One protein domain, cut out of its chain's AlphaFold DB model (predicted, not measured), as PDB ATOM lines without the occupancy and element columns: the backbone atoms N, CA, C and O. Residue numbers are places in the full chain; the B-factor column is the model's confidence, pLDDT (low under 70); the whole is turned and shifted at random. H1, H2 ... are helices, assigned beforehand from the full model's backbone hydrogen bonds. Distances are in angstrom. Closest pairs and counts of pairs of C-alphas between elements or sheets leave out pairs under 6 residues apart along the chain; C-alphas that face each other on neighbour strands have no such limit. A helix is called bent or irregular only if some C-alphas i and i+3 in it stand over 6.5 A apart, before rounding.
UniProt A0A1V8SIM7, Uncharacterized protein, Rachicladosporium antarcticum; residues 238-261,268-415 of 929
ATOM      1  N   PRO A 238       7.755  22.638 -37.072       59.69
ATOM      2  CA  PRO A 238       7.118  22.384 -35.778       59.69
ATOM      3  C   PRO A 238       7.464  20.996 -35.223       59.69
ATOM      4  O   PRO A 238       7.807  20.862 -34.048       59.69
ATOM      5  N   LEU A 239       7.484  19.990 -36.104       64.12
ATOM      6  CA  LEU A 239       7.831  18.606 -35.791       64.12
ATOM      7  C   LEU A 239       9.259  18.481 -35.228       64.12
ATOM      8  O   LEU A 239       9.464  17.839 -34.199       64.12
ATOM      9  N   SER A 240      10.240  19.189 -35.804       67.38
ATOM     10  CA  SER A 240      11.604  19.178 -35.265       67.38
ATOM     11  C   SER A 240      11.742  19.942 -33.942       67.38
ATOM     12  O   SER A 240      12.672  19.651 -33.192       67.38
ATOM     13  N   ARG A 241      10.857  20.895 -33.605       64.50
ATOM     14  CA  ARG A 241      10.846  21.508 -32.259       64.50
ATOM     15  C   ARG A 241      10.351  20.512 -31.206       64.50
ATOM     16  O   ARG A 241      10.954  20.414 -30.139       64.50
ATOM     17  N   VAL A 242       9.299  19.751 -31.527       66.88
ATOM     18  CA  VAL A 242       8.764  18.681 -30.666       66.88
ATOM     19  C   VAL A 242       9.809  17.583 -30.448       66.88
ATOM     20  O   VAL A 242      10.023  17.184 -29.301       66.88
ATOM     21  N   TRP A 243      10.525  17.175 -31.506       74.38
ATOM     22  CA  TRP A 243      11.656  16.245 -31.411       74.38
ATOM     23  C   TRP A 243      12.693  16.703 -30.382       74.38
ATOM     24  O   TRP A 243      12.866  16.030 -29.370       74.38
ATOM     25  N   HIS A 244      13.330  17.868 -30.572       68.94
ATOM     26  CA  HIS A 244      14.403  18.316 -29.674       68.94
ATOM     27  C   HIS A 244      13.919  18.477 -28.219       68.94
ATOM     28  O   HIS A 244      14.662  18.175 -27.284       68.94
ATOM     29  N   ALA A 245      12.672  18.916 -28.006       64.81
ATOM     30  CA  ALA A 245      12.097  19.066 -26.669       64.81
ATOM     31  C   ALA A 245      11.869  17.719 -25.952       64.81
ATOM     32  O   ALA A 245      12.093  17.626 -24.745       64.81
ATOM     33  N   ASN A 246      11.442  16.679 -26.675       66.25
ATOM     34  CA  ASN A 246      11.290  15.333 -26.121       66.25
ATOM     35  C   ASN A 246      12.639  14.600 -26.006       66.25
ATOM     36  O   ASN A 246      12.914  14.010 -24.963       66.25
ATOM     37  N   PHE A 247      13.518  14.711 -27.003       72.00
ATOM     38  CA  PHE A 247      14.860  14.126 -26.981       72.00
ATOM     39  C   PHE A 247      15.702  14.665 -25.812       72.00
ATOM     40  O   PHE A 247      16.304  13.892 -25.072       72.00
ATOM     41  N   ALA A 248      15.646  15.974 -25.534       65.12
ATOM     42  CA  ALA A 248      16.320  16.566 -24.375       65.12
ATOM     43  C   ALA A 248      15.791  16.052 -23.016       65.12
ATOM     44  O   ALA A 248      16.534  16.051 -22.034       65.12
ATOM     45  N   ARG A 249      14.529  15.598 -22.933       65.94
ATOM     46  CA  ARG A 249      13.993  14.926 -21.730       65.94
ATOM     47  C   ARG A 249      14.575  13.520 -21.586       65.94
ATOM     48  O   ARG A 249      14.958  13.139 -20.485       65.94
ATOM     49  N   VAL A 250      14.674  12.786 -22.695       68.56
ATOM     50  CA  VAL A 250      15.210  11.415 -22.762       68.56
ATOM     51  C   VAL A 250      16.723  11.372 -22.493       68.56
ATOM     52  O   VAL A 250      17.190  10.493 -21.775       68.56
ATOM     53  N   MET A 251      17.485  12.365 -22.963       68.06
ATOM     54  CA  MET A 251      18.928  12.502 -22.699       68.06
ATOM     55  C   MET A 251      19.275  12.962 -21.270       68.06
ATOM     56  O   MET A 251      20.416  12.802 -20.833       68.06
ATOM     57  N   GLY A 252      18.313  13.508 -20.516       63.62
ATOM     58  CA  GLY A 252      18.525  14.090 -19.183       63.62
ATOM     59  C   GLY A 252      19.282  13.220 -18.155       63.62
ATOM     60  O   GLY A 252      20.123  13.768 -17.440       63.62
ATOM     61  N   PRO A 253      19.062  11.890 -18.060       62.94
ATOM     62  CA  PRO A 253      19.810  11.015 -17.150       62.94
ATOM     63  C   PRO A 253      21.299  10.890 -17.493       62.94
ATOM     64  O   PRO A 253      22.129  10.727 -16.596       62.94
ATOM     65  N   TYR A 254      21.630  10.972 -18.784       62.19
ATOM     66  CA  TYR A 254      22.961  10.700 -19.327       62.19
ATOM     67  C   TYR A 254      23.873  11.940 -19.322       62.19
ATOM     68  O   TYR A 254      25.095  11.806 -19.426       62.19
ATOM     69  N   ASP A 255      23.318  13.144 -19.129       58.41
ATOM     70  CA  ASP A 255      24.107  14.370 -18.983       58.41
ATOM     71  C   ASP A 255      24.864  14.389 -17.636       58.41
ATOM     72  O   ASP A 255      24.307  14.513 -16.533       58.41
ATOM     73  N   LYS A 256      26.193  14.272 -17.730       52.91
ATOM     74  CA  LYS A 256      27.114  14.323 -16.586       52.91
ATOM     75  C   LYS A 256      27.173  15.710 -15.927       52.91
ATOM     76  O   LYS A 256      27.555  15.780 -14.762       52.91
ATOM     77  N   GLN A 257      26.788  16.786 -16.621       43.25
ATOM     78  CA  GLN A 257      26.884  18.174 -16.141       43.25
ATOM     79  C   GLN A 257      25.626  18.670 -15.402       43.25
ATOM     80  O   GLN A 257      25.677  19.719 -14.754       43.25
ATOM     81  N   LEU A 258      24.508  17.934 -15.434       46.31
ATOM     82  CA  LEU A 258      23.335  18.244 -14.609       46.31
ATOM     83  C   LEU A 258      23.590  17.888 -13.135       46.31
ATOM     84  O   LEU A 258      23.965  16.762 -12.807       46.31
ATOM     85  N   GLY A 259      23.349  18.835 -12.224       38.47
ATOM     86  CA  GLY A 259      23.448  18.594 -10.780       38.47
ATOM     87  C   GLY A 259      22.412  17.574 -10.287       38.47
ATOM     88  O   GLY A 259      21.327  17.467 -10.855       38.47
ATOM     89  N   HIS A 260      22.719  16.849  -9.203       39.03
ATOM     90  CA  HIS A 260      21.899  15.728  -8.706       39.03
ATOM     91  C   HIS A 260      20.403  16.055  -8.503       39.03
ATOM     92  O   HIS A 260      19.566  15.189  -8.734       39.03
ATOM     93  N   GLY A 261      20.048  17.299  -8.152       37.72
ATOM     94  CA  GLY A 261      18.650  17.737  -8.009       37.72
ATOM     95  C   GLY A 261      17.848  17.846  -9.318       37.72
ATOM     96  O   GLY A 261      16.625  17.919  -9.270       37.72
ATOM     97  N   VAL A 268       8.568  11.034 -19.262       54.50
ATOM     98  CA  VAL A 268       7.583  10.612 -20.255       54.50
ATOM     99  C   VAL A 268       7.713  11.607 -21.409       54.50
ATOM    100  O   VAL A 268       7.378  12.784 -21.220       54.50
ATOM    101  N   PRO A 269       8.266  11.220 -22.575       60.06
ATOM    102  CA  PRO A 269       8.145  12.050 -23.767       60.06
ATOM    103  C   PRO A 269       6.653  12.263 -24.065       60.06
ATOM    104  O   PRO A 269       5.836  11.367 -23.868       60.06
ATOM    105  N   LEU A 270       6.279  13.464 -24.514       60.19
ATOM    106  CA  LEU A 270       4.901  13.726 -24.929       60.19
ATOM    107  C   LEU A 270       4.700  13.074 -26.299       60.19
ATOM    108  O   LEU A 270       5.156  13.626 -27.302       60.19
ATOM    109  N   LEU A 271       4.099  11.887 -26.296       66.75
ATOM    110  CA  LEU A 271       3.896  11.021 -27.456       66.75
ATOM    111  C   LEU A 271       2.438  11.048 -27.934       66.75
ATOM    112  O   LEU A 271       1.525  11.381 -27.176       66.75
ATOM    113  N   ASN A 272       2.219  10.671 -29.195       66.88
ATOM    114  CA  ASN A 272       0.880  10.495 -29.765       66.88
ATOM    115  C   ASN A 272       0.142   9.319 -29.085       66.88
ATOM    116  O   ASN A 272       0.766   8.320 -28.727       66.88
ATOM    117  N   VAL A 273      -1.185   9.409 -28.966       64.81
ATOM    118  CA  VAL A 273      -2.070   8.350 -28.438       64.81
ATOM    119  C   VAL A 273      -1.859   7.011 -29.163       64.81
ATOM    120  O   VAL A 273      -1.831   5.967 -28.522       64.81
ATOM    121  N   HIS A 274      -1.613   7.051 -30.476       67.38
ATOM    122  CA  HIS A 274      -1.429   5.869 -31.331       67.38
ATOM    123  C   HIS A 274      -0.011   5.268 -31.273       67.38
ATOM    124  O   HIS A 274       0.249   4.232 -31.877       67.38
ATOM    125  N   THR A 275       0.924   5.881 -30.530       72.12
ATOM    126  CA  THR A 275       2.331   5.430 -30.498       72.12
ATOM    127  C   THR A 275       2.472   3.996 -29.984       72.12
ATOM    128  O   THR A 275       3.371   3.293 -30.424       72.12
ATOM    129  N   ALA A 276       1.591   3.549 -29.083       66.88
ATOM    130  CA  ALA A 276       1.617   2.178 -28.572       66.88
ATOM    131  C   ALA A 276       1.353   1.140 -29.679       66.88
ATOM    132  O   ALA A 276       2.093   0.168 -29.784       66.88
ATOM    133  N   GLU A 277       0.362   1.383 -30.542       73.00
ATOM    134  CA  GLU A 277      -0.000   0.486 -31.650       73.00
ATOM    135  C   GLU A 277       1.117   0.424 -32.703       73.00
ATOM    136  O   GLU A 277       1.487  -0.654 -33.169       73.00
ATOM    137  N   TRP A 278       1.714   1.577 -33.033       78.19
ATOM    138  CA  TRP A 278       2.856   1.650 -33.949       78.19
ATOM    139  C   TRP A 278       4.080   0.905 -33.403       78.19
ATOM    140  O   TRP A 278       4.744   0.180 -34.141       78.19
ATOM    141  N   VAL A 279       4.365   1.056 -32.109       76.44
ATOM    142  CA  VAL A 279       5.485   0.393 -31.430       76.44
ATOM    143  C   VAL A 279       5.293  -1.122 -31.360       76.44
ATOM    144  O   VAL A 279       6.234  -1.841 -31.681       76.44
ATOM    145  N   GLU A 280       4.107  -1.617 -30.989       77.50
ATOM    146  CA  GLU A 280       3.825  -3.064 -30.944       77.50
ATOM    147  C   GLU A 280       4.017  -3.711 -32.327       77.50
ATOM    148  O   GLU A 280       4.654  -4.759 -32.441       77.50
ATOM    149  N   ASN A 281       3.560  -3.040 -33.389       76.31
ATOM    150  CA  ASN A 281       3.746  -3.485 -34.770       76.31
ATOM    151  C   ASN A 281       5.241  -3.506 -35.170       76.31
ATOM    152  O   ASN A 281       5.759  -4.517 -35.647       76.31
ATOM    153  N   ILE A 282       5.974  -2.422 -34.890       77.44
ATOM    154  CA  ILE A 282       7.409  -2.308 -35.198       77.44
ATOM    155  C   ILE A 282       8.248  -3.344 -34.435       77.44
ATOM    156  O   ILE A 282       9.129  -3.964 -35.033       77.44
ATOM    157  N   ILE A 283       7.977  -3.567 -33.146       75.69
ATOM    158  CA  ILE A 283       8.672  -4.583 -32.340       75.69
ATOM    159  C   ILE A 283       8.380  -5.983 -32.887       75.69
ATOM    160  O   ILE A 283       9.325  -6.737 -33.106       75.69
ATOM    161  N   GLY A 284       7.124  -6.298 -33.220       74.38
ATOM    162  CA  GLY A 284       6.767  -7.577 -33.841       74.38
ATOM    163  C   GLY A 284       7.513  -7.838 -35.157       74.38
ATOM    164  O   GLY A 284       7.979  -8.952 -35.394       74.38
ATOM    165  N   HIS A 285       7.718  -6.811 -35.990       74.06
ATOM    166  CA  HIS A 285       8.547  -6.923 -37.195       74.06
ATOM    167  C   HIS A 285      10.047  -7.100 -36.897       74.06
ATOM    168  O   HIS A 285      10.713  -7.850 -37.613       74.06
ATOM    169  N   ILE A 286      10.584  -6.447 -35.857       73.19
ATOM    170  CA  ILE A 286      11.983  -6.613 -35.423       73.19
ATOM    171  C   ILE A 286      12.218  -8.040 -34.909       73.19
ATOM    172  O   ILE A 286      13.154  -8.696 -35.368       73.19
ATOM    173  N   GLU A 287      11.349  -8.539 -34.024       74.69
ATOM    174  CA  GLU A 287      11.419  -9.885 -33.436       74.69
ATOM    175  C   GLU A 287      11.223 -10.992 -34.484       74.69
ATOM    176  O   GLU A 287      11.945 -11.987 -34.475       74.69
ATOM    177  N   ALA A 288      10.318 -10.793 -35.450       71.56
ATOM    178  CA  ALA A 288      10.132 -11.702 -36.584       71.56
ATOM    179  C   ALA A 288      11.242 -11.603 -37.653       71.56
ATOM    180  O   ALA A 288      11.212 -12.332 -38.643       71.56
ATOM    181  N   GLY A 289      12.202 -10.684 -37.505       65.56
ATOM    182  CA  GLY A 289      13.298 -10.486 -38.454       65.56
ATOM    183  C   GLY A 289      12.915  -9.790 -39.768       65.56
ATOM    184  O   GLY A 289      13.797  -9.548 -40.593       65.56
ATOM    185  N   ASN A 290      11.656  -9.392 -39.948       72.25
ATOM    186  CA  ASN A 290      11.104  -8.855 -41.196       72.25
ATOM    187  C   ASN A 290      11.622  -7.441 -41.550       72.25
ATOM    188  O   ASN A 290      11.950  -6.650 -40.658       72.25
ATOM    189  N   PRO A 291      11.681  -7.071 -42.847       66.62
ATOM    190  CA  PRO A 291      11.968  -5.695 -43.254       66.62
ATOM    191  C   PRO A 291      10.877  -4.744 -42.738       66.62
ATOM    192  O   PRO A 291       9.696  -5.097 -42.723       66.62
ATOM    193  N   LEU A 292      11.280  -3.547 -42.305       71.31
ATOM    194  CA  LEU A 292      10.370  -2.544 -41.754       71.31
ATOM    195  C   LEU A 292       9.947  -1.558 -42.853       71.31
ATOM    196  O   LEU A 292      10.732  -0.699 -43.249       71.31
ATOM    197  N   ASP A 293       8.716  -1.684 -43.344       70.50
ATOM    198  CA  ASP A 293       8.154  -0.796 -44.368       70.50
ATOM    199  C   ASP A 293       7.369   0.350 -43.702       70.50
ATOM    200  O   ASP A 293       6.212   0.200 -43.300       70.50
ATOM    201  N   LEU A 294       8.038   1.495 -43.532       70.69
ATOM    202  CA  LEU A 294       7.454   2.694 -42.922       70.69
ATOM    203  C   LEU A 294       6.412   3.375 -43.820       70.69
ATOM    204  O   LEU A 294       5.543   4.070 -43.296       70.69
ATOM    205  N   ASP A 295       6.483   3.178 -45.139       68.44
ATOM    206  CA  ASP A 295       5.537   3.767 -46.088       68.44
ATOM    207  C   ASP A 295       4.182   3.054 -45.997       68.44
ATOM    208  O   ASP A 295       3.157   3.714 -45.829       68.44
ATOM    209  N   ARG A 296       4.163   1.717 -45.920       67.38
ATOM    210  CA  ARG A 296       2.923   0.962 -45.640       67.38
ATOM    211  C   ARG A 296       2.299   1.310 -44.291       67.38
ATOM    212  O   ARG A 296       1.077   1.376 -44.180       67.38
ATOM    213  N   LEU A 297       3.109   1.533 -43.254       69.38
ATOM    214  CA  LEU A 297       2.600   1.951 -41.939       69.38
ATOM    215  C   LEU A 297       2.001   3.368 -41.985       69.38
ATOM    216  O   LEU A 297       0.965   3.611 -41.363       69.38
ATOM    217  N   ALA A 298       2.602   4.281 -42.753       73.00
ATOM    218  CA  ALA A 298       2.065   5.617 -43.002       73.00
ATOM    219  C   ALA A 298       0.736   5.585 -43.777       73.00
ATOM    220  O   ALA A 298      -0.209   6.279 -43.394       73.00
ATOM    221  N   GLU A 299       0.634   4.740 -44.808       73.38
ATOM    222  CA  GLU A 299      -0.595   4.513 -45.580       73.38
ATOM    223  C   GLU A 299      -1.729   3.957 -44.704       73.38
ATOM    224  O   GLU A 299      -2.820   4.528 -44.674       73.38
ATOM    225  N   VAL A 300      -1.468   2.889 -43.938       69.38
ATOM    226  CA  VAL A 300      -2.470   2.226 -43.076       69.38
ATOM    227  C   VAL A 300      -3.023   3.161 -41.998       69.38
ATOM    228  O   VAL A 300      -4.213   3.106 -41.689       69.38
ATOM    229  N   HIS A 301      -2.184   4.032 -41.431       65.75
ATOM    230  CA  HIS A 301      -2.584   4.960 -40.370       65.75
ATOM    231  C   HIS A 301      -2.885   6.387 -40.861       65.75
ATOM    232  O   HIS A 301      -3.091   7.267 -40.025       65.75
ATOM    233  N   ALA A 302      -2.886   6.639 -42.178       68.81
ATOM    234  CA  ALA A 302      -3.085   7.960 -42.790       68.81
ATOM    235  C   ALA A 302      -2.271   9.095 -42.119       68.81
ATOM    236  O   ALA A 302      -2.761  10.209 -41.918       68.81
ATOM    237  N   THR A 303      -1.026   8.805 -41.730       71.62
ATOM    238  CA  THR A 303      -0.146   9.731 -40.994       71.62
ATOM    239  C   THR A 303       1.241   9.785 -41.619       71.62
ATOM    240  O   THR A 303       1.728   8.806 -42.167       71.62
ATOM    241  N   ASP A 304       1.896  10.945 -41.540       76.50
ATOM    242  CA  ASP A 304       3.251  11.131 -42.069       76.50
ATOM    243  C   ASP A 304       4.246  10.187 -41.367       76.50
ATOM    244  O   ASP A 304       4.341  10.167 -40.133       76.50
ATOM    245  N   LYS A 305       5.032   9.438 -42.150       78.94
ATOM    246  CA  LYS A 305       6.082   8.543 -41.645       78.94
ATOM    247  C   LYS A 305       7.088   9.233 -40.724       78.94
ATOM    248  O   LYS A 305       7.580   8.598 -39.793       78.94
ATOM    249  N   GLN A 306       7.345  10.534 -40.893       80.44
ATOM    250  CA  GLN A 306       8.183  11.297 -39.963       80.44
ATOM    251  C   GLN A 306       7.558  11.397 -38.560       80.44
ATOM    252  O   GLN A 306       8.280  11.396 -37.558       80.44
ATOM    253  N   VAL A 307       6.226  11.448 -38.457       77.56
ATOM    254  CA  VAL A 307       5.489  11.455 -37.182       77.56
ATOM    255  C   VAL A 307       5.507  10.067 -36.544       77.56
ATOM    256  O   VAL A 307       5.762   9.969 -35.342       77.56
ATOM    257  N   ILE A 308       5.304   9.003 -37.326       78.88
ATOM    258  CA  ILE A 308       5.391   7.618 -36.832       78.88
ATOM    259  C   ILE A 308       6.806   7.345 -36.305       78.88
ATOM    260  O   ILE A 308       6.974   7.009 -35.130       78.88
ATOM    261  N   TRP A 309       7.831   7.573 -37.131       84.19
ATOM    262  CA  TRP A 309       9.226   7.292 -36.788       84.19
ATOM    263  C   TRP A 309       9.690   8.081 -35.559       84.19
ATOM    264  O   TRP A 309      10.259   7.499 -34.638       84.19
ATOM    265  N   SER A 310       9.403   9.389 -35.491       81.94
ATOM    266  CA  SER A 310       9.843  10.226 -34.363       81.94
ATOM    267  C   SER A 310       9.207   9.821 -33.029       81.94
ATOM    268  O   SER A 310       9.906   9.778 -32.016       81.94
ATOM    269  N   ASN A 311       7.914   9.475 -33.012       78.38
ATOM    270  CA  ASN A 311       7.253   8.992 -31.798       78.38
ATOM    271  C   ASN A 311       7.767   7.603 -31.383       78.38
ATOM    272  O   ASN A 311       8.052   7.395 -30.203       78.38
ATOM    273  N   CYS A 312       7.953   6.679 -32.331       80.62
ATOM    274  CA  CYS A 312       8.450   5.333 -32.036       80.62
ATOM    275  C   CYS A 312       9.905   5.354 -31.546       80.62
ATOM    276  O   CYS A 312      10.213   4.731 -30.533       80.62
ATOM    277  N   ALA A 313      10.782   6.145 -32.175       82.00
ATOM    278  CA  ALA A 313      12.162   6.331 -31.726       82.00
ATOM    279  C   ALA A 313      12.226   6.901 -30.294       82.00
ATOM    280  O   ALA A 313      12.946   6.377 -29.445       82.00
ATOM    281  N   LEU A 314      11.432   7.938 -29.993       78.94
ATOM    282  CA  LEU A 314      11.354   8.527 -28.647       78.94
ATOM    283  C   LEU A 314      10.775   7.561 -27.604       78.94
ATOM    284  O   LEU A 314      11.220   7.584 -26.457       78.94
ATOM    285  N   TRP A 315       9.815   6.709 -27.980       79.88
ATOM    286  CA  TRP A 315       9.293   5.659 -27.104       79.88
ATOM    287  C   TRP A 315      10.357   4.591 -26.826       79.88
ATOM    288  O   TRP A 315      10.636   4.301 -25.663       79.88
ATOM    289  N   LEU A 316      11.018   4.062 -27.862       78.75
ATOM    290  CA  LEU A 316      12.053   3.031 -27.721       78.75
ATOM    291  C   LEU A 316      13.211   3.525 -26.844       78.75
ATOM    292  O   LEU A 316      13.595   2.840 -25.898       78.75
ATOM    293  N   MET A 317      13.691   4.755 -27.053       77.75
ATOM    294  CA  MET A 317      14.731   5.352 -26.204       77.75
ATOM    295  C   MET A 317      14.290   5.565 -24.737       77.75
ATOM    296  O   MET A 317      15.130   5.549 -23.840       77.75
ATOM    297  N   ALA A 318      12.995   5.754 -24.456       71.25
ATOM    298  CA  ALA A 318      12.481   5.962 -23.095       71.25
ATOM    299  C   ALA A 318      12.103   4.661 -22.351       71.25
ATOM    300  O   ALA A 318      12.187   4.605 -21.117       71.25
ATOM    301  N   TYR A 319      11.674   3.623 -23.077       72.81
ATOM    302  CA  TYR A 319      11.080   2.411 -22.497       72.81
ATOM    303  C   TYR A 319      11.848   1.119 -22.810       72.81
ATOM    304  O   TYR A 319      11.996   0.306 -21.898       72.81
ATOM    305  N   GLN A 320      12.402   0.953 -24.017       74.38
ATOM    306  CA  GLN A 320      13.131  -0.258 -24.432       74.38
ATOM    307  C   GLN A 320      14.448   0.075 -25.166       74.38
ATOM    308  O   GLN A 320      14.570  -0.128 -26.378       74.38
ATOM    309  N   PRO A 321      15.479   0.563 -24.445       71.50
ATOM    310  CA  PRO A 321      16.699   1.073 -25.070       71.50
ATOM    311  C   PRO A 321      17.541   0.005 -25.796       71.50
ATOM    312  O   PRO A 321      18.394   0.338 -26.612       71.50
ATOM    313  N   SER A 322      17.332  -1.288 -25.528       72.38
ATOM    314  CA  SER A 322      18.017  -2.390 -26.225       72.38
ATOM    315  C   SER A 322      17.616  -2.516 -27.700       72.38
ATOM    316  O   SER A 322      18.476  -2.779 -28.534       72.38
ATOM    317  N   ALA A 323      16.347  -2.266 -28.040       76.25
ATOM    318  CA  ALA A 323      15.825  -2.404 -29.403       76.25
ATOM    319  C   ALA A 323      16.165  -1.212 -30.325       76.25
ATOM    320  O   ALA A 323      15.908  -1.256 -31.528       76.25
ATOM    321  N   VAL A 324      16.752  -0.137 -29.780       79.56
ATOM    322  CA  VAL A 324      17.080   1.087 -30.533       79.56
ATOM    323  C   VAL A 324      18.129   0.821 -31.622       79.56
ATOM    324  O   VAL A 324      18.026   1.397 -32.701       79.56
ATOM    325  N   GLY A 325      19.103  -0.066 -31.380       76.06
ATOM    326  CA  GLY A 325      20.126  -0.424 -32.374       76.06
ATOM    327  C   GLY A 325      19.518  -1.045 -33.636       76.06
ATOM    328  O   GLY A 325      19.713  -0.527 -34.736       76.06
ATOM    329  N   ASP A 326      18.711  -2.091 -33.457       76.38
ATOM    330  CA  ASP A 326      18.056  -2.831 -34.542       76.38
ATOM    331  C   ASP A 326      17.024  -1.971 -35.284       76.38
ATOM    332  O   ASP A 326      16.948  -2.001 -36.516       76.38
ATOM    333  N   PHE A 327      16.257  -1.158 -34.546       82.69
ATOM    334  CA  PHE A 327      15.322  -0.193 -35.124       82.69
ATOM    335  C   PHE A 327      16.041   0.820 -36.027       82.69
ATOM    336  O   PHE A 327      15.597   1.075 -37.149       82.69
ATOM    337  N   LEU A 328      17.177   1.367 -35.578       80.81
ATOM    338  CA  LEU A 328      17.986   2.270 -36.395       80.81
ATOM    339  C   LEU A 328      18.584   1.537 -37.601       80.81
ATOM    340  O   LEU A 328      18.453   2.027 -38.718       80.81
ATOM    341  N   GLN A 329      19.152   0.339 -37.436       79.12
ATOM    342  CA  GLN A 329      19.712  -0.421 -38.560       79.12
ATOM    343  C   GLN A 329      18.689  -0.651 -39.686       79.12
ATOM    344  O   GLN A 329      19.047  -0.540 -40.858       79.12
ATOM    345  N   ARG A 330      17.425  -0.938 -39.344       77.31
ATOM    346  CA  ARG A 330      16.347  -1.195 -40.316       77.31
ATOM    347  C   ARG A 330      15.730   0.070 -40.927       77.31
ATOM    348  O   ARG A 330      15.087  -0.042 -41.963       77.31
ATOM    349  N   THR A 331      15.893   1.248 -40.312       78.19
ATOM    350  CA  THR A 331      15.215   2.493 -40.744       78.19
ATOM    351  C   THR A 331      16.146   3.601 -41.238       78.19
ATOM    352  O   THR A 331      15.713   4.462 -42.002       78.19
ATOM    353  N   CYS A 332      17.432   3.581 -40.881       71.31
ATOM    354  CA  CYS A 332      18.407   4.615 -41.251       71.31
ATOM    355  C   CYS A 332      18.638   4.787 -42.765       71.31
ATOM    356  O   CYS A 332      19.170   5.819 -43.182       71.31
ATOM    357  N   SER A 333      18.259   3.796 -43.577       67.12
ATOM    358  CA  SER A 333      18.376   3.816 -45.039       67.12
ATOM    359  C   SER A 333      17.280   4.619 -45.752       67.12
ATOM    360  O   SER A 333      17.463   4.947 -46.921       67.12
ATOM    361  N   ASP A 334      16.159   4.958 -45.097       70.31
ATOM    362  CA  ASP A 334      15.085   5.740 -45.734       70.31
ATOM    363  C   ASP A 334      15.545   7.189 -45.997       70.31
ATOM    364  O   ASP A 334      15.830   7.964 -45.077       70.31
ATOM    365  N   GLY A 335      15.582   7.559 -47.283       63.84
ATOM    366  CA  GLY A 335      15.963   8.877 -47.792       63.84
ATOM    367  C   GLY A 335      15.111  10.052 -47.290       63.84
ATOM    368  O   GLY A 335      15.570  11.195 -47.340       63.84
ATOM    369  N   SER A 336      13.908   9.792 -46.776       67.81
ATOM    370  CA  SER A 336      12.920  10.800 -46.364       67.81
ATOM    371  C   SER A 336      13.015  11.256 -44.901       67.81
ATOM    372  O   SER A 336      12.451  12.294 -44.540       67.81
ATOM    373  N   LEU A 337      13.712  10.502 -44.041       75.38
ATOM    374  CA  LEU A 337      13.794  10.781 -42.604       75.38
ATOM    375  C   LEU A 337      14.830  11.881 -42.305       75.38
ATOM    376  O   LEU A 337      15.940  11.804 -42.832       75.38
ATOM    377  N   PRO A 338      14.566  12.880 -41.444       73.69
ATOM    378  CA  PRO A 338      15.541  13.932 -41.156       73.69
ATOM    379  C   PRO A 338      16.845  13.408 -40.529       73.69
ATOM    380  O   PRO A 338      16.856  12.831 -39.440       73.69
ATOM    381  N   SER A 339      17.973  13.645 -41.204       71.31
ATOM    382  CA  SER A 339      19.273  13.040 -40.873       71.31
ATOM    383  C   SER A 339      19.825  13.451 -39.501       71.31
ATOM    384  O   SER A 339      20.628  12.725 -38.916       71.31
ATOM    385  N   HIS A 340      19.391  14.591 -38.948       68.81
ATOM    386  CA  HIS A 340      19.764  15.014 -37.593       68.81
ATOM    387  C   HIS A 340      19.078  14.190 -36.500       68.81
ATOM    388  O   HIS A 340      19.719  13.912 -35.492       68.81
ATOM    389  N   TRP A 341      17.843  13.719 -36.703       74.75
ATOM    390  CA  TRP A 341      17.169  12.847 -35.729       74.75
ATOM    391  C   TRP A 341      17.823  11.464 -35.643       74.75
ATOM    392  O   TRP A 341      17.888  10.863 -34.570       74.75
ATOM    393  N   ILE A 342      18.350  10.971 -36.769       76.44
ATOM    394  CA  ILE A 342      19.131   9.732 -36.815       76.44
ATOM    395  C   ILE A 342      20.438   9.904 -36.030       76.44
ATOM    396  O   ILE A 342      20.749   9.066 -35.187       76.44
ATOM    397  N   VAL A 343      21.171  11.008 -36.227       73.62
ATOM    398  CA  VAL A 343      22.390  11.288 -35.445       73.62
ATOM    399  C   VAL A 343      22.087  11.457 -33.958       73.62
ATOM    400  O   VAL A 343      22.787  10.854 -33.150       73.62
ATOM    401  N   ASP A 344      21.033  12.185 -33.583       74.62
ATOM    402  CA  ASP A 344      20.576  12.283 -32.190       74.62
ATOM    403  C   ASP A 344      20.337  10.878 -31.595       74.62
ATOM    404  O   ASP A 344      20.901  10.531 -30.556       74.62
ATOM    405  N   SER A 345      19.603  10.016 -32.301       78.69
ATOM    406  CA  SER A 345      19.303   8.645 -31.853       78.69
ATOM    407  C   SER A 345      20.558   7.761 -31.743       78.69
ATOM    408  O   SER A 345      20.709   7.011 -30.777       78.69
ATOM    409  N   LEU A 346      21.511   7.895 -32.674       77.56
ATOM    410  CA  LEU A 346      22.821   7.237 -32.601       77.56
ATOM    411  C   LEU A 346      23.654   7.757 -31.414       77.56
ATOM    412  O   LEU A 346      24.315   6.964 -30.741       77.56
ATOM    413  N   THR A 347      23.605   9.062 -31.098       74.50
ATOM    414  CA  THR A 347      24.282   9.596 -29.899       74.50
ATOM    415  C   THR A 347      23.674   9.029 -28.617       74.50
ATOM    416  O   THR A 347      24.434   8.602 -27.747       74.50
ATOM    417  N   PHE A 348      22.344   8.924 -28.514       77.69
ATOM    418  CA  PHE A 348      21.672   8.291 -27.373       77.69
ATOM    419  C   PHE A 348      22.137   6.841 -27.178       77.69
ATOM    420  O   PHE A 348      22.606   6.485 -26.095       77.69
ATOM    421  N   ALA A 349      22.095   6.027 -28.236       77.19
ATOM    422  CA  ALA A 349      22.519   4.630 -28.176       77.19
ATOM    423  C   ALA A 349      24.021   4.487 -27.829       77.19
ATOM    424  O   ALA A 349      24.411   3.588 -27.079       77.19
ATOM    425  N   SER A 350      24.868   5.428 -28.272       74.56
ATOM    426  CA  SER A 350      26.267   5.499 -27.822       74.56
ATOM    427  C   SER A 350      26.391   5.823 -26.326       74.56
ATOM    428  O   SER A 350      27.177   5.188 -25.631       74.56
ATOM    429  N   HIS A 351      25.579   6.739 -25.786       73.00
ATOM    430  CA  HIS A 351      25.608   7.085 -24.363       73.00
ATOM    431  C   HIS A 351      25.110   5.951 -23.462       73.00
ATOM    432  O   HIS A 351      25.676   5.727 -22.391       73.00
ATOM    433  N   GLN A 352      24.098   5.210 -23.908       73.00
ATOM    434  CA  GLN A 352      23.598   4.017 -23.234       73.00
ATOM    435  C   GLN A 352      24.672   2.922 -23.137       73.00
ATOM    436  O   GLN A 352      24.875   2.363 -22.059       73.00
ATOM    437  N   SER A 353      25.404   2.637 -24.223       68.88
ATOM    438  CA  SER A 353      26.418   1.570 -24.224       68.88
ATOM    439  C   SER A 353      27.584   1.835 -23.258       68.88
ATOM    440  O   SER A 353      28.141   0.895 -22.694       68.88
ATOM    441  N   ILE A 354      27.904   3.106 -22.976       66.75
ATOM    442  CA  ILE A 354      28.904   3.504 -21.967       66.75
ATOM    443  C   ILE A 354      28.475   3.099 -20.548       66.75
ATOM    444  O   ILE A 354      29.325   2.747 -19.727       66.75
ATOM    445  N   VAL A 355      27.175   3.177 -20.243       70.31
ATOM    446  CA  VAL A 355      26.629   2.932 -18.895       70.31
ATOM    447  C   VAL A 355      26.606   1.440 -18.548       70.31
ATOM    448  O   VAL A 355      26.730   1.093 -17.375       70.31
ATOM    449  N   LEU A 356      26.518   0.559 -19.549       70.75
ATOM    450  CA  LEU A 356      26.544  -0.897 -19.369       70.75
ATOM    451  C   LEU A 356      27.902  -1.403 -18.847       70.75
ATOM    452  O   LEU A 356      28.943  -0.754 -19.016       70.75
ATOM    453  N   ALA A 357      27.909  -2.590 -18.233       68.00
ATOM    454  CA  ALA A 357      29.130  -3.230 -17.749       68.00
ATOM    455  C   ALA A 357      30.027  -3.673 -18.928       68.00
ATOM    456  O   ALA A 357      29.496  -4.108 -19.947       68.00
ATOM    457  N   PRO A 358      31.375  -3.635 -18.830       65.25
ATOM    458  CA  PRO A 358      32.269  -3.878 -19.973       65.25
ATOM    459  C   PRO A 358      32.025  -5.178 -20.758       65.25
ATOM    460  O   PRO A 358      32.215  -5.189 -21.970       65.25
ATOM    461  N   LYS A 359      31.569  -6.249 -20.092       65.19
ATOM    462  CA  LYS A 359      31.247  -7.543 -20.724       65.19
ATOM    463  C   LYS A 359      29.990  -7.498 -21.608       65.19
ATOM    464  O   LYS A 359      29.887  -8.273 -22.547       65.19
ATOM    465  N   GLU A 360      29.066  -6.582 -21.329       70.19
ATOM    466  CA  GLU A 360      27.770  -6.441 -22.010       70.19
ATOM    467  C   GLU A 360      27.799  -5.376 -23.121       70.19
ATOM    468  O   GLU A 360      26.844  -5.245 -23.879       70.19
ATOM    469  N   ARG A 361      28.898  -4.616 -23.255       71.12
ATOM    470  CA  ARG A 361      29.013  -3.529 -24.248       71.12
ATOM    471  C   ARG A 361      29.166  -4.006 -25.688       71.12
ATOM    472  O   ARG A 361      28.892  -3.230 -26.597       71.12
ATOM    473  N   LEU A 362      29.632  -5.235 -25.911       71.44
ATOM    474  CA  LEU A 362      30.041  -5.676 -27.245       71.44
ATOM    475  C   LEU A 362      28.858  -5.709 -28.227       71.44
ATOM    476  O   LEU A 362      28.914  -5.039 -29.253       71.44
ATOM    477  N   ALA A 363      27.774  -6.408 -27.874       71.62
ATOM    478  CA  ALA A 363      26.579  -6.536 -28.710       71.62
ATOM    479  C   ALA A 363      25.901  -5.189 -29.066       71.62
ATOM    480  O   ALA A 363      25.734  -4.909 -30.253       71.62
ATOM    481  N   PRO A 364      25.558  -4.294 -28.114       70.75
ATOM    482  CA  PRO A 364      24.912  -3.029 -28.467       70.75
ATOM    483  C   PRO A 364      25.810  -2.116 -29.314       70.75
ATOM    484  O   PRO A 364      25.285  -1.335 -30.105       70.75
ATOM    485  N   VAL A 365      27.145  -2.204 -29.203       71.62
ATOM    486  CA  VAL A 365      28.031  -1.394 -30.057       71.62
ATOM    487  C   VAL A 365      28.285  -2.033 -31.428       71.62
ATOM    488  O   VAL A 365      28.465  -1.290 -32.393       71.62
ATOM    489  N   THR A 366      28.216  -3.362 -31.584       73.38
ATOM    490  CA  THR A 366      28.222  -3.970 -32.929       73.38
ATOM    491  C   THR A 366      26.969  -3.606 -33.721       73.38
ATOM    492  O   THR A 366      27.088  -3.293 -34.907       73.38
ATOM    493  N   GLU A 367      25.800  -3.550 -33.076       74.50
ATOM    494  CA  GLU A 367      24.565  -3.083 -33.726       74.50
ATOM    495  C   GLU A 367      24.605  -1.573 -34.000       74.50
ATOM    496  O   GLU A 367      24.264  -1.141 -35.100       74.50
ATOM    497  N   LEU A 368      25.151  -0.766 -33.081       79.62
ATOM    498  CA  LEU A 368      25.391   0.664 -33.321       79.62
ATOM    499  C   LEU A 368      26.310   0.911 -34.533       79.62
ATOM    500  O   LEU A 368      26.058   1.819 -35.324       79.62
ATOM    501  N   ALA A 369      27.360   0.101 -34.704       76.06
ATOM    502  CA  ALA A 369      28.274   0.195 -35.841       76.06
ATOM    503  C   ALA A 369      27.596  -0.191 -37.169       76.06
ATOM    504  O   ALA A 369      27.783   0.498 -38.173       76.06
ATOM    505  N   LYS A 370      26.761  -1.240 -37.176       77.25
ATOM    506  CA  LYS A 370      25.932  -1.612 -38.339       77.25
ATOM    507  C   LYS A 370      24.925  -0.514 -38.687       77.25
ATOM    508  O   LYS A 370      24.827  -0.137 -39.851       77.25
ATOM    509  N   ALA A 371      24.224   0.038 -37.695       79.75
ATOM    510  CA  ALA A 371      23.272   1.132 -37.883       79.75
ATOM    511  C   ALA A 371      23.949   2.410 -38.413       79.75
ATOM    512  O   ALA A 371      23.399   3.082 -39.287       79.75
ATOM    513  N   PHE A 372      25.167   2.714 -37.949       80.62
ATOM    514  CA  PHE A 372      25.973   3.812 -38.484       80.62
ATOM    515  C   PHE A 372      26.381   3.578 -39.948       80.62
ATOM    516  O   PHE A 372      26.273   4.495 -40.757       80.62
ATOM    517  N   LEU A 373      26.810   2.365 -40.316       76.44
ATOM    518  CA  LEU A 373      27.163   2.031 -41.704       76.44
ATOM    519  C   LEU A 373      25.939   2.056 -42.639       76.44
ATOM    520  O   LEU A 373      26.029   2.586 -43.744       76.44
ATOM    521  N   ALA A 374      24.782   1.569 -42.181       76.88
ATOM    522  CA  ALA A 374      23.519   1.670 -42.917       76.88
ATOM    523  C   ALA A 374      23.114   3.135 -43.164       76.88
ATOM    524  O   ALA A 374      22.721   3.491 -44.272       76.88
ATOM    525  N   PHE A 375      23.281   4.004 -42.159       77.94
ATOM    526  CA  PHE A 375      23.072   5.448 -42.295       77.94
ATOM    527  C   PHE A 375      24.100   6.124 -43.217       77.94
ATOM    528  O   PHE A 375      23.762   7.050 -43.949       77.94
ATOM    529  N   ALA A 376      25.357   5.677 -43.207       73.00
ATOM    530  CA  ALA A 376      26.416   6.262 -44.023       73.00
ATOM    531  C   ALA A 376      26.252   6.017 -45.529       73.00
ATOM    532  O   ALA A 376      26.622   6.882 -46.326       73.00
ATOM    533  N   ASN A 377      25.670   4.873 -45.900       71.31
ATOM    534  CA  ASN A 377      25.354   4.508 -47.284       71.31
ATOM    535  C   ASN A 377      24.161   5.289 -47.869       71.31
ATOM    536  O   ASN A 377      23.823   5.094 -49.033       71.31
ATOM    537  N   ARG A 378      23.504   6.148 -47.080       73.25
ATOM    538  CA  ARG A 378      22.388   6.977 -47.535       73.25
ATOM    539  C   ARG A 378      22.888   8.266 -48.187       73.25
ATOM    540  O   ARG A 378      23.603   9.049 -47.557       73.25
ATOM    541  N   ASP A 379      22.393   8.549 -49.387       63.94
ATOM    542  CA  ASP A 379      22.581   9.841 -50.045       63.94
ATOM    543  C   ASP A 379      21.858  10.950 -49.265       63.94
ATOM    544  O   ASP A 379      20.629  10.993 -49.165       63.94
ATOM    545  N   ASN A 380      22.638  11.852 -48.670       64.06
ATOM    546  CA  ASN A 380      22.135  12.975 -47.888       64.06
ATOM    547  C   ASN A 380      22.395  14.286 -48.644       64.06
ATOM    548  O   ASN A 380      23.543  14.688 -48.821       64.06
ATOM    549  N   ALA A 381      21.331  15.005 -49.018       57.19
ATOM    550  CA  ALA A 381      21.433  16.287 -49.730       57.19
ATOM    551  C   ALA A 381      22.171  17.394 -48.938       57.19
ATOM    552  O   ALA A 381      22.624  18.380 -49.517       57.19
ATOM    553  N   VAL A 382      22.305  17.241 -47.615       61.91
ATOM    554  CA  VAL A 382      23.025  18.163 -46.724       61.91
ATOM    555  C   VAL A 382      24.000  17.372 -45.854       61.91
ATOM    556  O   VAL A 382      23.618  16.387 -45.224       61.91
ATOM    557  N   ARG A 383      25.258  17.830 -45.769       62.94
ATOM    558  CA  ARG A 383      26.302  17.167 -44.967       62.94
ATOM    559  C   ARG A 383      25.977  17.197 -43.475       62.94
ATOM    560  O   ARG A 383      25.887  18.273 -42.878       62.94
ATOM    561  N   VAL A 384      25.896  16.024 -42.854       67.31
ATOM    562  CA  VAL A 384      25.471  15.875 -41.455       67.31
ATOM    563  C   VAL A 384      26.658  16.053 -40.503       67.31
ATOM    564  O   VAL A 384      27.712  15.448 -40.694       67.31
ATOM    565  N   ALA A 385      26.524  16.886 -39.469       65.56
ATOM    566  CA  ALA A 385      27.584  17.082 -38.477       65.56
ATOM    567  C   ALA A 385      27.657  15.899 -37.498       65.56
ATOM    568  O   ALA A 385      26.671  15.591 -36.831       65.56
ATOM    569  N   LEU A 386      28.828  15.265 -37.378       68.69
ATOM    570  CA  LEU A 386      29.060  14.173 -36.424       68.69
ATOM    571  C   LEU A 386      29.780  14.672 -35.167       68.69
ATOM    572  O   LEU A 386      30.824  15.325 -35.250       68.69
ATOM    573  N   GLY A 387      29.247  14.313 -33.997       63.78
ATOM    574  CA  GLY A 387      29.878  14.580 -32.705       63.78
ATOM    575  C   GLY A 387      31.161  13.764 -32.497       63.78
ATOM    576  O   GLY A 387      31.252  12.606 -32.907       63.78
ATOM    577  N   GLY A 388      32.157  14.361 -31.834       65.50
ATOM    578  CA  GLY A 388      33.404  13.675 -31.454       65.50
ATOM    579  C   GLY A 388      33.179  12.498 -30.504       65.50
ATOM    580  O   GLY A 388      33.801  11.446 -30.666       65.50
ATOM    581  N   ASP A 389      32.238  12.642 -29.571       64.31
ATOM    582  CA  ASP A 389      31.915  11.602 -28.594       64.31
ATOM    583  C   ASP A 389      31.317  10.362 -29.276       64.31
ATOM    584  O   ASP A 389      31.814   9.261 -29.062       64.31
ATOM    585  N   LEU A 390      30.343  10.523 -30.180       70.38
ATOM    586  CA  LEU A 390      29.779   9.401 -30.944       70.38
ATOM    587  C   LEU A 390      30.861   8.643 -31.727       70.38
ATOM    588  O   LEU A 390      30.945   7.418 -31.638       70.38
ATOM    589  N   LEU A 391      31.716   9.361 -32.465       73.88
ATOM    590  CA  LEU A 391      32.740   8.715 -33.285       73.88
ATOM    591  C   LEU A 391      33.812   8.018 -32.434       73.88
ATOM    592  O   LEU A 391      34.216   6.907 -32.761       73.88
ATOM    593  N   SER A 392      34.269   8.637 -31.344       71.12
ATOM    594  CA  SER A 392      35.260   8.020 -30.451       71.12
ATOM    595  C   SER A 392      34.729   6.753 -29.773       71.12
ATOM    596  O   SER A 392      35.460   5.765 -29.699       71.12
ATOM    597  N   HIS A 393      33.457   6.732 -29.362       70.44
ATOM    598  CA  HIS A 393      32.830   5.539 -28.785       70.44
ATOM    599  C   HIS A 393      32.610   4.437 -29.824       70.44
ATOM    600  O   HIS A 393      32.974   3.293 -29.556       70.44
ATOM    601  N   LEU A 394      32.116   4.769 -31.024       73.81
ATOM    602  CA  LEU A 394      32.057   3.832 -32.153       73.81
ATOM    603  C   LEU A 394      33.434   3.197 -32.394       73.81
ATOM    604  O   LEU A 394      33.596   1.981 -32.278       73.81
ATOM    605  N   LEU A 395      34.453   4.022 -32.645       73.81
ATOM    606  CA  LEU A 395      35.806   3.555 -32.946       73.81
ATOM    607  C   LEU A 395      36.424   2.726 -31.814       73.81
ATOM    608  O   LEU A 395      37.195   1.822 -32.114       73.81
ATOM    609  N   HIS A 396      36.120   2.985 -30.537       72.06
ATOM    610  CA  HIS A 396      36.702   2.225 -29.423       72.06
ATOM    611  C   HIS A 396      36.235   0.756 -29.380       72.06
ATOM    612  O   HIS A 396      37.010  -0.111 -28.966       72.06
ATOM    613  N   TYR A 397      35.026   0.446 -29.854       68.50
ATOM    614  CA  TYR A 397      34.444  -0.903 -29.769       68.50
ATOM    615  C   TYR A 397      34.194  -1.583 -31.132       68.50
ATOM    616  O   TYR A 397      33.939  -2.783 -31.154       68.50
ATOM    617  N   CYS A 398      34.319  -0.879 -32.265       69.44
ATOM    618  CA  CYS A 398      34.213  -1.489 -33.602       69.44
ATOM    619  C   CYS A 398      35.251  -2.599 -33.837       69.44
ATOM    620  O   CYS A 398      36.407  -2.487 -33.404       69.44
ATOM    621  N   SER A 399      34.846  -3.634 -34.581       68.38
ATOM    622  CA  SER A 399      35.711  -4.751 -34.978       68.38
ATOM    623  C   SER A 399      36.793  -4.327 -35.983       68.38
ATOM    624  O   SER A 399      36.748  -3.231 -36.549       68.38
ATOM    625  N   ARG A 400      37.781  -5.206 -36.213       69.88
ATOM    626  CA  ARG A 400      38.927  -4.953 -37.105       69.88
ATOM    627  C   ARG A 400      38.496  -4.461 -38.492       69.88
ATOM    628  O   ARG A 400      39.077  -3.495 -38.980       69.88
ATOM    629  N   ASP A 401      37.462  -5.074 -39.058       71.31
ATOM    630  CA  ASP A 401      37.048  -4.879 -40.454       71.31
ATOM    631  C   ASP A 401      36.018  -3.744 -40.617       71.31
ATOM    632  O   ASP A 401      35.912  -3.131 -41.679       71.31
ATOM    633  N   GLN A 402      35.301  -3.394 -39.542       74.69
ATOM    634  CA  GLN A 402      34.341  -2.282 -39.530       74.69
ATOM    635  C   GLN A 402      35.022  -0.904 -39.550       74.69
ATOM    636  O   GLN A 402      34.470   0.042 -40.109       74.69
ATOM    637  N   VAL A 403      36.216  -0.767 -38.962       80.56
ATOM    638  CA  VAL A 403      36.928   0.525 -38.891       80.56
ATOM    639  C   VAL A 403      37.316   1.060 -40.287       80.56
ATOM    640  O   VAL A 403      37.032   2.233 -40.542       80.56
ATOM    641  N   PRO A 404      37.874   0.251 -41.216       82.00
ATOM    642  CA  PRO A 404      38.014   0.606 -42.633       82.00
ATOM    643  C   PRO A 404      36.730   1.124 -43.290       82.00
ATOM    644  O   PRO A 404      36.744   2.182 -43.918       82.00
ATOM    645  N   ALA A 405      35.613   0.406 -43.121       80.12
ATOM    646  CA  ALA A 405      34.332   0.771 -43.723       80.12
ATOM    647  C   ALA A 405      33.829   2.121 -43.189       80.12
ATOM    648  O   ALA A 405      33.472   2.997 -43.971       80.12
ATOM    649  N   ILE A 406      33.912   2.334 -41.870       79.75
ATOM    650  CA  ILE A 406      33.580   3.614 -41.230       79.75
ATOM    651  C   ILE A 406      34.479   4.737 -41.759       79.75
ATOM    652  O   ILE A 406      33.984   5.827 -42.028       79.75
ATOM    653  N   PHE A 407      35.782   4.509 -41.953       83.81
ATOM    654  CA  PHE A 407      36.661   5.541 -42.507       83.81
ATOM    655  C   PHE A 407      36.286   5.925 -43.948       83.81
ATOM    656  O   PHE A 407      36.154   7.117 -44.232       83.81
ATOM    657  N   GLN A 408      36.029   4.954 -44.833       83.00
ATOM    658  CA  GLN A 408      35.573   5.248 -46.200       83.00
ATOM    659  C   GLN A 408      34.222   5.984 -46.204       83.00
ATOM    660  O   GLN A 408      34.069   6.985 -46.902       83.00
ATOM    661  N   SER A 409      33.287   5.582 -45.340       77.06
ATOM    662  CA  SER A 409      32.014   6.278 -45.109       77.06
ATOM    663  C   SER A 409      32.162   7.741 -44.666       77.06
ATOM    664  O   SER A 409      31.311   8.571 -44.978       77.06
ATOM    665  N   LEU A 410      33.228   8.090 -43.937       76.69
ATOM    666  CA  LEU A 410      33.522   9.482 -43.568       76.69
ATOM    667  C   LEU A 410      34.151  10.272 -44.731       76.69
ATOM    668  O   LEU A 410      34.020  11.497 -44.769       76.69
ATOM    669  N   LYS A 411      34.810   9.583 -45.672       74.69
ATOM    670  CA  LYS A 411      35.515  10.158 -46.830       74.69
ATOM    671  C   LYS A 411      34.584  10.490 -48.001       74.69
ATOM    672  O   LYS A 411      34.792  11.502 -48.662       74.69
ATOM    673  N   THR A 412      33.521   9.709 -48.224       70.69
ATOM    674  CA  THR A 412      32.544   9.920 -49.321       70.69
ATOM    675  C   THR A 412      31.737  11.223 -49.220       70.69
ATOM    676  O   THR A 412      31.032  11.588 -50.155       70.69
ATOM    677  N   GLY A 413      31.874  11.983 -48.128       61.38
ATOM    678  CA  GLY A 413      31.442  13.382 -48.062       61.38
ATOM    679  C   GLY A 413      30.041  13.627 -47.497       61.38
ATOM    680  O   GLY A 413      29.682  14.790 -47.318       61.38
ATOM    681  N   ASN A 414      29.296  12.578 -47.130       64.75
ATOM    682  CA  ASN A 414      27.987  12.680 -46.459       64.75
ATOM    683  C   ASN A 414      28.066  13.352 -45.070       64.75
ATOM    684  O   ASN A 414      27.073  13.885 -44.566       64.75
ATOM    685  N   PHE A 415      29.256  13.390 -44.461       71.06
ATOM    686  CA  PHE A 415      29.470  13.885 -43.103       71.06
ATOM    687  C   PHE A 415      30.375  15.116 -43.029       71.06
ATOM    688  O   PHE A 415      31.382  15.245 -43.724       71.06
TER     689      PHE A 415
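What this domain is: This is residues 238 to 261 and 268 to 415 of the 929 residues of an uncharacterized protein of Rachicladosporium antarcticum (UniProt A0A1V8SIM7). Five helices, H1, H4, H5, H6 and H7, form a bundle in which H4 to H7 alternate in direction; H2 and H3 pack crosswise on H4, and at the far side H8 packs slantwise on H6 and H7, with H9 on H7. A tail, residues 256 to 261, sticks out. The printed part has 172 residues, with nine named helices, H1 to H9 in chain order, and no named strand; the class is all helix. It is compact, with a radius of gyration of the C-alphas of 15.8 A and spans of 43 by 43 by 32 A.

How they stand to each other: H1, residues 238 to 250, touches the hub H4, residues 305 to 319, the same way at a shallow tilt of 9 degrees; their closest C-alphas, Val 250 and Ala 318, are 6.1 A apart. H2, residues 275 to 287, touches H4 with residues 275 to 279 alone, about perpendicular at 79 degrees, closest at C-alphas Val 279 and Cys 312, 5.8 A. H3, residues 294 to 300, touches residues 305 to 309 alone of H4, closest at C-alphas Ala 298 and Lys 305, 5.2 A. H5, residues 321 to 331, makes a helical hairpin with H4, touching its residues 313 to 317 alone, closest at C-alphas Leu 316 and Val 324, 6.1 A. H5 and H6, residues 339 to 355, are a second hairpin, closest at C-alphas Val 324 and Ala 349, 6.9 A. H7, residues 362 to 376, touches H5 the same way at 28 degrees, a shallow tilt, closest at C-alphas Gln 329 and Ala 371, 3.9 A. H8, residues 388 to 397, touches H7 at a steep tilt of 55 degrees, closest at C-alphas Ala 369 and Leu 394, 6.4 A. H9, residues 402 to 411, touches H7, closest at C-alphas Ala 376 and Ser 409, 5.7 A. Every O i to N i+4 pair is within hydrogen-bond range in H2, H3, H4, H7 and H9; the figures are 8 of 9 in H1, 5 of 7 in H5, 12 of 13 in H6 and 5 of 6 in H8.

Where its parts are: H1 begins at C-alpha 238, (7.118, 22.384, -35.778), and is 18.8 A long. H2 is 18.0 A long, H4 20.7 A, H6 25.3 A and H7 20.9 A. H5 is only just irregular, with C-alphas 322 and 325 6.8 A apart. H9 ends at C-alpha 411, (35.515, 10.158, -46.830).

The domain as a whole: Residues 262 to 267 are not printed; C-alphas 261 and 268 are 18.0 A apart. The link from H7 to H8 is long. Mean pLDDT of the printed part is 70.9; 64 residues are under 70, among them 248 to 261 and 379 to 389.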